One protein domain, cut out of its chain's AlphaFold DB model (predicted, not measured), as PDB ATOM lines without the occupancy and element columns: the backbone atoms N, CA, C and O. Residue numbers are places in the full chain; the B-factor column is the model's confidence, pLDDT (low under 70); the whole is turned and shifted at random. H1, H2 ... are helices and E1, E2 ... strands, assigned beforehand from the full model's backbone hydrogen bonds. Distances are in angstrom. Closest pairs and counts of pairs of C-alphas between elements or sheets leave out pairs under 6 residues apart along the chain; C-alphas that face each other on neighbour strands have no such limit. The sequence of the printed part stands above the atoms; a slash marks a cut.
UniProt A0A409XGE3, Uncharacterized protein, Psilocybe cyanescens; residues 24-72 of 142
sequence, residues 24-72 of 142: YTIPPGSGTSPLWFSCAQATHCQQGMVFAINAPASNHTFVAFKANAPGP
ATOM      1  N   TYR A  24     -53.654 -17.201 -10.797       71.81
ATOM      2  CA  TYR A  24     -52.978 -16.256  -9.913       71.81
ATOM      3  C   TYR A  24     -54.008 -15.271  -9.360       71.81
ATOM      4  O   TYR A  24     -54.653 -14.543 -10.113       71.81
ATOM      5  N   THR A  25     -54.166 -15.244  -8.039       76.81
ATOM      6  CA  THR A  25     -55.003 -14.248  -7.361       76.81
ATOM      7  C   THR A  25     -54.171 -13.000  -7.099       76.81
ATOM      8  O   THR A  25     -53.096 -13.095  -6.513       76.81
ATOM      9  N   ILE A  26     -54.678 -11.830  -7.485       75.06
ATOM     10  CA  ILE A  26     -54.065 -10.529  -7.190       75.06
ATOM     11  C   ILE A  26     -54.638 -10.025  -5.832       75.06
ATOM     12  O   ILE A  26     -55.811  -9.636  -5.791       75.06
ATOM     13  N   PRO A  27     -53.888 -10.089  -4.702       57.41
ATOM     14  CA  PRO A  27     -54.366  -9.693  -3.358       57.41
ATOM     15  C   PRO A  27     -54.762  -8.210  -3.198       57.41
ATOM     16  O   PRO A  27     -54.320  -7.425  -4.009       57.41
ATOM     17  N   PRO A  28     -55.535  -7.793  -2.164       49.53
ATOM     18  CA  PRO A  28     -55.880  -6.386  -1.810       49.53
ATOM     19  C   PRO A  28     -54.697  -5.402  -1.543       49.53
ATOM     20  O   PRO A  28     -53.813  -5.756  -0.774       49.53
ATOM     21  N   GLY A  29     -54.704  -4.150  -2.092       56.25
ATOM     22  CA  GLY A  29     -53.591  -3.147  -1.949       56.25
ATOM     23  C   GLY A  29     -53.169  -2.165  -3.114       56.25
ATOM     24  O   GLY A  29     -53.247  -0.960  -2.912       56.25
ATOM     25  N   SER A  30     -52.771  -2.584  -4.332       59.34
ATOM     26  CA  SER A  30     -52.180  -1.819  -5.497       59.34
ATOM     27  C   SER A  30     -52.956  -0.671  -6.177       59.34
ATOM     28  O   SER A  30     -52.412   0.413  -6.315       59.34
ATOM     29  N   GLY A  31     -54.173  -0.884  -6.685       71.50
ATOM     30  CA  GLY A  31     -54.920   0.087  -7.485       71.50
ATOM     31  C   GLY A  31     -54.536   0.001  -8.957       71.50
ATOM     32  O   GLY A  31     -54.505  -1.085  -9.530       71.50
ATOM     33  N   THR A  32     -54.240   1.155  -9.543       83.19
ATOM     34  CA  THR A  32     -53.777   1.318 -10.929       83.19
ATOM     35  C   THR A  32     -52.262   1.160 -11.085       83.19
ATOM     36  O   THR A  32     -51.748   1.367 -12.180       83.19
ATOM     37  N   SER A  33     -51.531   0.798 -10.024       85.25
ATOM     38  CA  SER A  33     -50.090   0.543 -10.117       85.25
ATOM     39  C   SER A  33     -49.790  -0.575 -11.125       85.25
ATOM     40  O   SER A  33     -50.493  -1.594 -11.101       85.25
ATOM     41  N   PRO A  34     -48.755  -0.422 -11.975       87.88
ATOM     42  CA  PRO A  34     -48.316  -1.471 -12.885       87.88
ATOM     43  C   PRO A  34     -47.834  -2.706 -12.118       87.88
ATOM     44  O   PRO A  34     -47.008  -2.597 -11.211       87.88
ATOM     45  N   LEU A  35     -48.325  -3.879 -12.506       87.81
ATOM     46  CA  LEU A  35     -47.855  -5.178 -12.030       87.81
ATOM     47  C   LEU A  35     -47.210  -5.921 -13.199       87.81
ATOM     48  O   LEU A  35     -47.761  -5.932 -14.300       87.81
ATOM     49  N   TRP A  36     -46.068  -6.556 -12.948       87.69
ATOM     50  CA  TRP A  36     -45.234  -7.199 -13.962       87.69
ATOM     51  C   TRP A  36     -44.962  -8.649 -13.570       87.69
ATOM     52  O   TRP A  36     -44.579  -8.924 -12.434       87.69
ATOM     53  N   PHE A  37     -45.140  -9.577 -14.509       88.94
ATOM     54  CA  PHE A  37     -45.023 -11.015 -14.268       88.94
ATOM     55  C   PHE A  37     -44.150 -11.663 -15.340       88.94
ATOM     56  O   PHE A  37     -44.280 -11.356 -16.524       88.94
ATOM     57  N   SER A  38     -43.305 -12.607 -14.940       87.25
ATOM     58  CA  SER A  38     -42.524 -13.453 -15.843       87.25
ATOM     59  C   SER A  38     -42.852 -14.922 -15.611       87.25
ATOM     60  O   SER A  38     -43.116 -15.352 -14.485       87.25
ATOM     61  N   CYS A  39     -42.847 -15.718 -16.679       82.94
ATOM     62  CA  CYS A  39     -43.037 -17.152 -16.542       82.94
ATOM     63  C   CYS A  39     -41.756 -17.827 -16.032       82.94
ATOM     64  O   CYS A  39     -40.732 -17.826 -16.712       82.94
ATOM     65  N   ALA A  40     -41.833 -18.458 -14.860       81.81
ATOM     66  CA  ALA A  40     -40.731 -19.211 -14.251       81.81
ATOM     67  C   ALA A  40     -40.485 -20.602 -14.885       81.81
ATOM     68  O   ALA A  40     -39.693 -21.387 -14.368       81.81
ATOM     69  N   GLN A  41     -41.175 -20.939 -15.980       78.62
ATOM     70  CA  GLN A  41     -40.883 -22.144 -16.761       78.62
ATOM     71  C   GLN A  41     -39.580 -21.950 -17.546       78.62
ATOM     72  O   GLN A  41     -39.312 -20.860 -18.058       78.62
ATOM     73  N   ALA A  42     -38.769 -23.006 -17.642       79.88
ATOM     74  CA  ALA A  42     -37.463 -22.950 -18.293       79.88
ATOM     75  C   ALA A  42     -37.578 -22.395 -19.723       79.88
ATOM     76  O   ALA A  42     -38.403 -22.854 -20.509       79.88
ATOM     77  N   THR A  43     -36.745 -21.409 -20.061       78.44
ATOM     78  CA  THR A  43     -36.720 -20.667 -21.341       78.44
ATOM     79  C   THR A  43     -37.951 -19.814 -21.681       78.44
ATOM     80  O   THR A  43     -37.859 -18.990 -22.586       78.44
ATOM     81  N   HIS A  44     -39.092 -19.950 -20.996       82.00
ATOM     82  CA  HIS A  44     -40.327 -19.269 -21.409       82.00
ATOM     83  C   HIS A  44     -40.235 -17.749 -21.219       82.00
ATOM     84  O   HIS A  44     -40.625 -17.004 -22.117       82.00
ATOM     85  N   CYS A  45     -39.665 -17.272 -20.105       82.06
ATOM     86  CA  CYS A  45     -39.380 -15.844 -19.929       82.06
ATOM     87  C   CYS A  45     -38.457 -15.324 -21.042       82.06
ATOM     88  O   CYS A  45     -38.760 -14.307 -21.659       82.06
ATOM     89  N   GLN A  46     -37.383 -16.055 -21.356       85.19
ATOM     90  CA  GLN A  46     -36.413 -15.670 -22.383       85.19
ATOM     91  C   GLN A  46     -37.031 -15.613 -23.791       85.19
ATOM     92  O   GLN A  46     -36.632 -14.789 -24.608       85.19
ATOM     93  N   GLN A  47     -38.049 -16.436 -24.054       84.69
ATOM     94  CA  GLN A  47     -38.863 -16.411 -25.275       84.69
ATOM     95  C   GLN A  47     -39.975 -15.337 -25.258       84.69
ATOM     96  O   GLN A  47     -40.762 -15.237 -26.198       84.69
ATOM     97  N   GLY A  48     -40.045 -14.500 -24.218       83.81
ATOM     98  CA  GLY A  48     -40.991 -13.388 -24.113       83.81
ATOM     99  C   GLY A  48     -42.334 -13.726 -23.460       83.81
ATOM    100  O   GLY A  48     -43.270 -12.938 -23.600       83.81
ATOM    101  N   MET A  49     -42.447 -14.850 -22.738       87.31
ATOM    102  CA  MET A  49     -43.623 -15.187 -21.923       87.31
ATOM    103  C   MET A  49     -43.631 -14.356 -20.631       87.31
ATOM    104  O   MET A  49     -43.251 -14.811 -19.544       87.31
ATOM    105  N   VAL A  50     -44.046 -13.103 -20.789       89.12
ATOM    106  CA  VAL A  50     -44.205 -12.105 -19.733       89.12
ATOM    107  C   VAL A  50     -45.577 -11.446 -19.835       89.12
ATOM    108  O   VAL A  50     -46.139 -11.324 -20.922       89.12
ATOM    109  N   PHE A  51     -46.105 -10.993 -18.702       90.25
ATOM    110  CA  PHE A  51     -47.455 -10.442 -18.588       90.25
ATOM    111  C   PHE A  51     -47.438  -9.156 -17.765       90.25
ATOM    112  O   PHE A  51     -46.529  -8.935 -16.958       90.25
ATOM    113  N   ALA A  52     -48.453  -8.314 -17.943       91.56
ATOM    114  CA  ALA A  52     -48.599  -7.093 -17.167       91.56
ATOM    115  C   ALA A  52     -50.065  -6.749 -16.899       91.56
ATOM    116  O   ALA A  52     -50.940  -7.026 -17.715       91.56
ATOM    117  N   ILE A  53     -50.313  -6.091 -15.769       89.12
ATOM    118  CA  ILE A  53     -51.602  -5.484 -15.417       89.12
ATOM    119  C   ILE A  53     -51.333  -3.998 -15.167       89.12
ATOM    120  O   ILE A  53     -50.349  -3.658 -14.516       89.12
ATOM    121  N   ASN A  54     -52.182  -3.112 -15.694       89.38
ATOM    122  CA  ASN A  54     -52.020  -1.650 -15.619       89.38
ATOM    123  C   ASN A  54     -50.668  -1.118 -16.156       89.38
ATOM    124  O   ASN A  54     -50.133  -0.142 -15.633       89.38
ATOM    125  N   ALA A  55     -50.094  -1.748 -17.187       91.88
ATOM    126  CA  ALA A  55     -48.885  -1.231 -17.832       91.88
ATOM    127  C   ALA A  55     -49.116   0.199 -18.373       91.88
ATOM    128  O   ALA A  55     -50.127   0.432 -19.043       91.88
ATOM    129  N   PRO A  56     -48.204   1.160 -18.134       89.00
ATOM    130  CA  PRO A  56     -48.368   2.523 -18.618       89.00
ATOM    131  C   PRO A  56     -48.127   2.597 -20.133       89.00
ATOM    132  O   PRO A  56     -47.302   1.871 -20.694       89.00
ATOM    133  N   ALA A  57     -48.837   3.509 -20.802       89.69
ATOM    134  CA  ALA A  57     -48.725   3.716 -22.251       89.69
ATOM    135  C   ALA A  57     -47.390   4.362 -22.676       89.69
ATOM    136  O   ALA A  57     -46.966   4.221 -23.821       89.69
ATOM    137  N   SER A  58     -46.712   5.051 -21.758       89.25
ATOM    138  CA  SER A  58     -45.395   5.659 -21.949       89.25
ATOM    139  C   SER A  58     -44.564   5.519 -20.671       89.25
ATOM    140  O   SER A  58     -45.126   5.447 -19.585       89.25
ATOM    141  N   ASN A  59     -43.234   5.487 -20.822       83.44
ATOM    142  CA  ASN A  59     -42.241   5.291 -19.755       83.44
ATOM    143  C   ASN A  59     -42.439   3.998 -18.920       83.44
ATOM    144  O   ASN A  59     -43.320   3.917 -18.073       83.44
ATOM    145  N   HIS A  60     -41.585   2.988 -19.137       84.50
ATOM    146  CA  HIS A  60     -41.751   1.608 -18.626       84.50
ATOM    147  C   HIS A  60     -42.991   0.879 -19.187       84.50
ATOM    148  O   HIS A  60     -43.824   0.357 -18.452       84.50
ATOM    149  N   THR A  61     -43.115   0.837 -20.517       93.06
ATOM    150  CA  THR A  61     -44.231   0.173 -21.213       93.06
ATOM    151  C   THR A  61     -44.099  -1.356 -21.228       93.06
ATOM    152  O   THR A  61     -43.004  -1.905 -21.087       93.06
ATOM    153  N   PHE A  62     -45.201  -2.067 -21.503       93.19
ATOM    154  CA  PHE A  62     -45.170  -3.524 -21.705       93.19
ATOM    155  C   PHE A  62     -44.243  -3.960 -22.850       93.19
ATOM    156  O   PHE A  62     -43.569  -4.981 -22.736       93.19
ATOM    157  N   VAL A  63     -44.142  -3.162 -23.918       90.62
ATOM    158  CA  VAL A  63     -43.212  -3.425 -25.028       90.62
ATOM    159  C   VAL A  63     -41.762  -3.415 -24.537       90.62
ATOM    160  O   VAL A  63     -41.005  -4.323 -24.868       90.62
ATOM    161  N   ALA A  64     -41.391  -2.448 -23.689       89.25
ATOM    162  CA  ALA A  64     -40.060  -2.399 -23.082       89.25
ATOM    163  C   ALA A  64     -39.820  -3.574 -22.114       89.25
ATOM    164  O   ALA A  64     -38.746  -4.169 -22.122       89.25
ATOM    165  N   PHE A  65     -40.827  -3.962 -21.323       89.62
ATOM    166  CA  PHE A  65     -40.727  -5.126 -20.433       89.62
ATOM    167  C   PHE A  65     -40.519  -6.437 -21.211       89.62
ATOM    168  O   PHE A  65     -39.610  -7.202 -20.890       89.62
ATOM    169  N   LYS A  66     -41.280  -6.660 -22.291       87.44
ATOM    170  CA  LYS A  66     -41.115  -7.816 -23.186       87.44
ATOM    171  C   LYS A  66     -39.771  -7.809 -23.919       87.44
ATOM    172  O   LYS A  66     -39.161  -8.864 -24.045       87.44
ATOM    173  N   ALA A  67     -39.282  -6.646 -24.354       86.00
ATOM    174  CA  ALA A  67     -37.964  -6.522 -24.983       86.00
ATOM    175  C   ALA A  67     -36.805  -6.895 -24.037       86.00
ATOM    176  O   ALA A  67     -35.785  -7.398 -24.495       86.00
ATOM    177  N   ASN A  68     -36.981  -6.709 -22.724       85.19
ATOM    178  CA  ASN A  68     -36.000  -7.087 -21.702       85.19
ATOM    179  C   ASN A  68     -36.087  -8.566 -21.273       85.19
ATOM    180  O   ASN A  68     -35.175  -9.062 -20.612       85.19
ATOM    181  N   ALA A  69     -37.161  -9.278 -21.630       84.06
ATOM    182  CA  ALA A  69     -37.431 -10.647 -21.187       84.06
ATOM    183  C   ALA A  69     -36.374 -11.711 -21.590       84.06
ATOM    184  O   ALA A  69     -36.143 -12.615 -20.782       84.06
ATOM    185  N   PRO A  70     -35.674 -11.606 -22.747       76.94
ATOM    186  CA  PRO A  70     -34.515 -12.447 -23.079       76.94
ATOM    187  C   PRO A  70     -33.369 -12.388 -22.058       76.94
ATOM    188  O   PRO A  70     -32.611 -13.351 -21.939       76.94
ATOM    189  N   GLY A  71     -33.251 -11.282 -21.311       67.06
ATOM    190  CA  GLY A  71     -32.126 -11.007 -20.418       67.06
ATOM    191  C   GLY A  71     -30.797 -10.786 -21.161       67.06
ATOM    192  O   GLY A  71     -30.733 -10.867 -22.390       67.06
ATOM    193  N   PRO A  72     -29.703 -10.499 -20.434       54.19
ATOM    194  CA  PRO A  72     -28.366 -10.591 -21.005       54.19
ATOM    195  C   PRO A  72     -28.030 -12.061 -21.309       54.19
ATOM    196  O   PRO A  72     -28.398 -12.972 -20.561       54.19
TER     197      PRO A  72
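What this domain is: This is residues 24 to 72 of the 142 residues of an uncharacterized protein of Psilocybe cyanescens (UniProt A0A409XGE3). With little regular structure, the printed part is a flat, loop-rich shape: a short two-strand hairpin, E1 and E2, with the short helix H1 folded back over one face of it, nearer to E2 than to E1. It has 49 residues, of which 15 are in named elements, in the order E1, E2, H1; the class is mixed. The antiparallel sheet has the order E1, E2. The whole is only just loose, close to compact, with a radius of gyration of the C-alphas of 11.7 A and spans of 31 by 26 by 12 A.

Where its parts are: E1, residues 35 to 38, begins at C-alpha 35 (-47.855, -5.178, -12.030) and is 10.6 A long. E2, residues 50 to 53, is 10.8 A long. H1, residues 62 to 68, is 9.8 A long and ends at C-alpha 68 (-36.000, -7.087, -21.702).

How they stand to each other: E1 and E2 form an antiparallel hairpin at 165 degrees; N 35 and O 53 are within hydrogen-bond range at 2.9 A. The closest C-alphas of E2 and H1, Val 50 and Lys 66, are 6.3 A apart. E1 and H1 are near each other, with 5 pairs of C-alphas within 10 A. In H1 every O i to N i+4 pair is within hydrogen-bond range.

The domain as a whole: The C-alphas farthest apart, Pro 28 and Pro 72, are 33.8 A apart. The printed part has no cut. E1 to E2 is a long link. Residues 27 to 30 and 71 to 72 have pLDDT under 70.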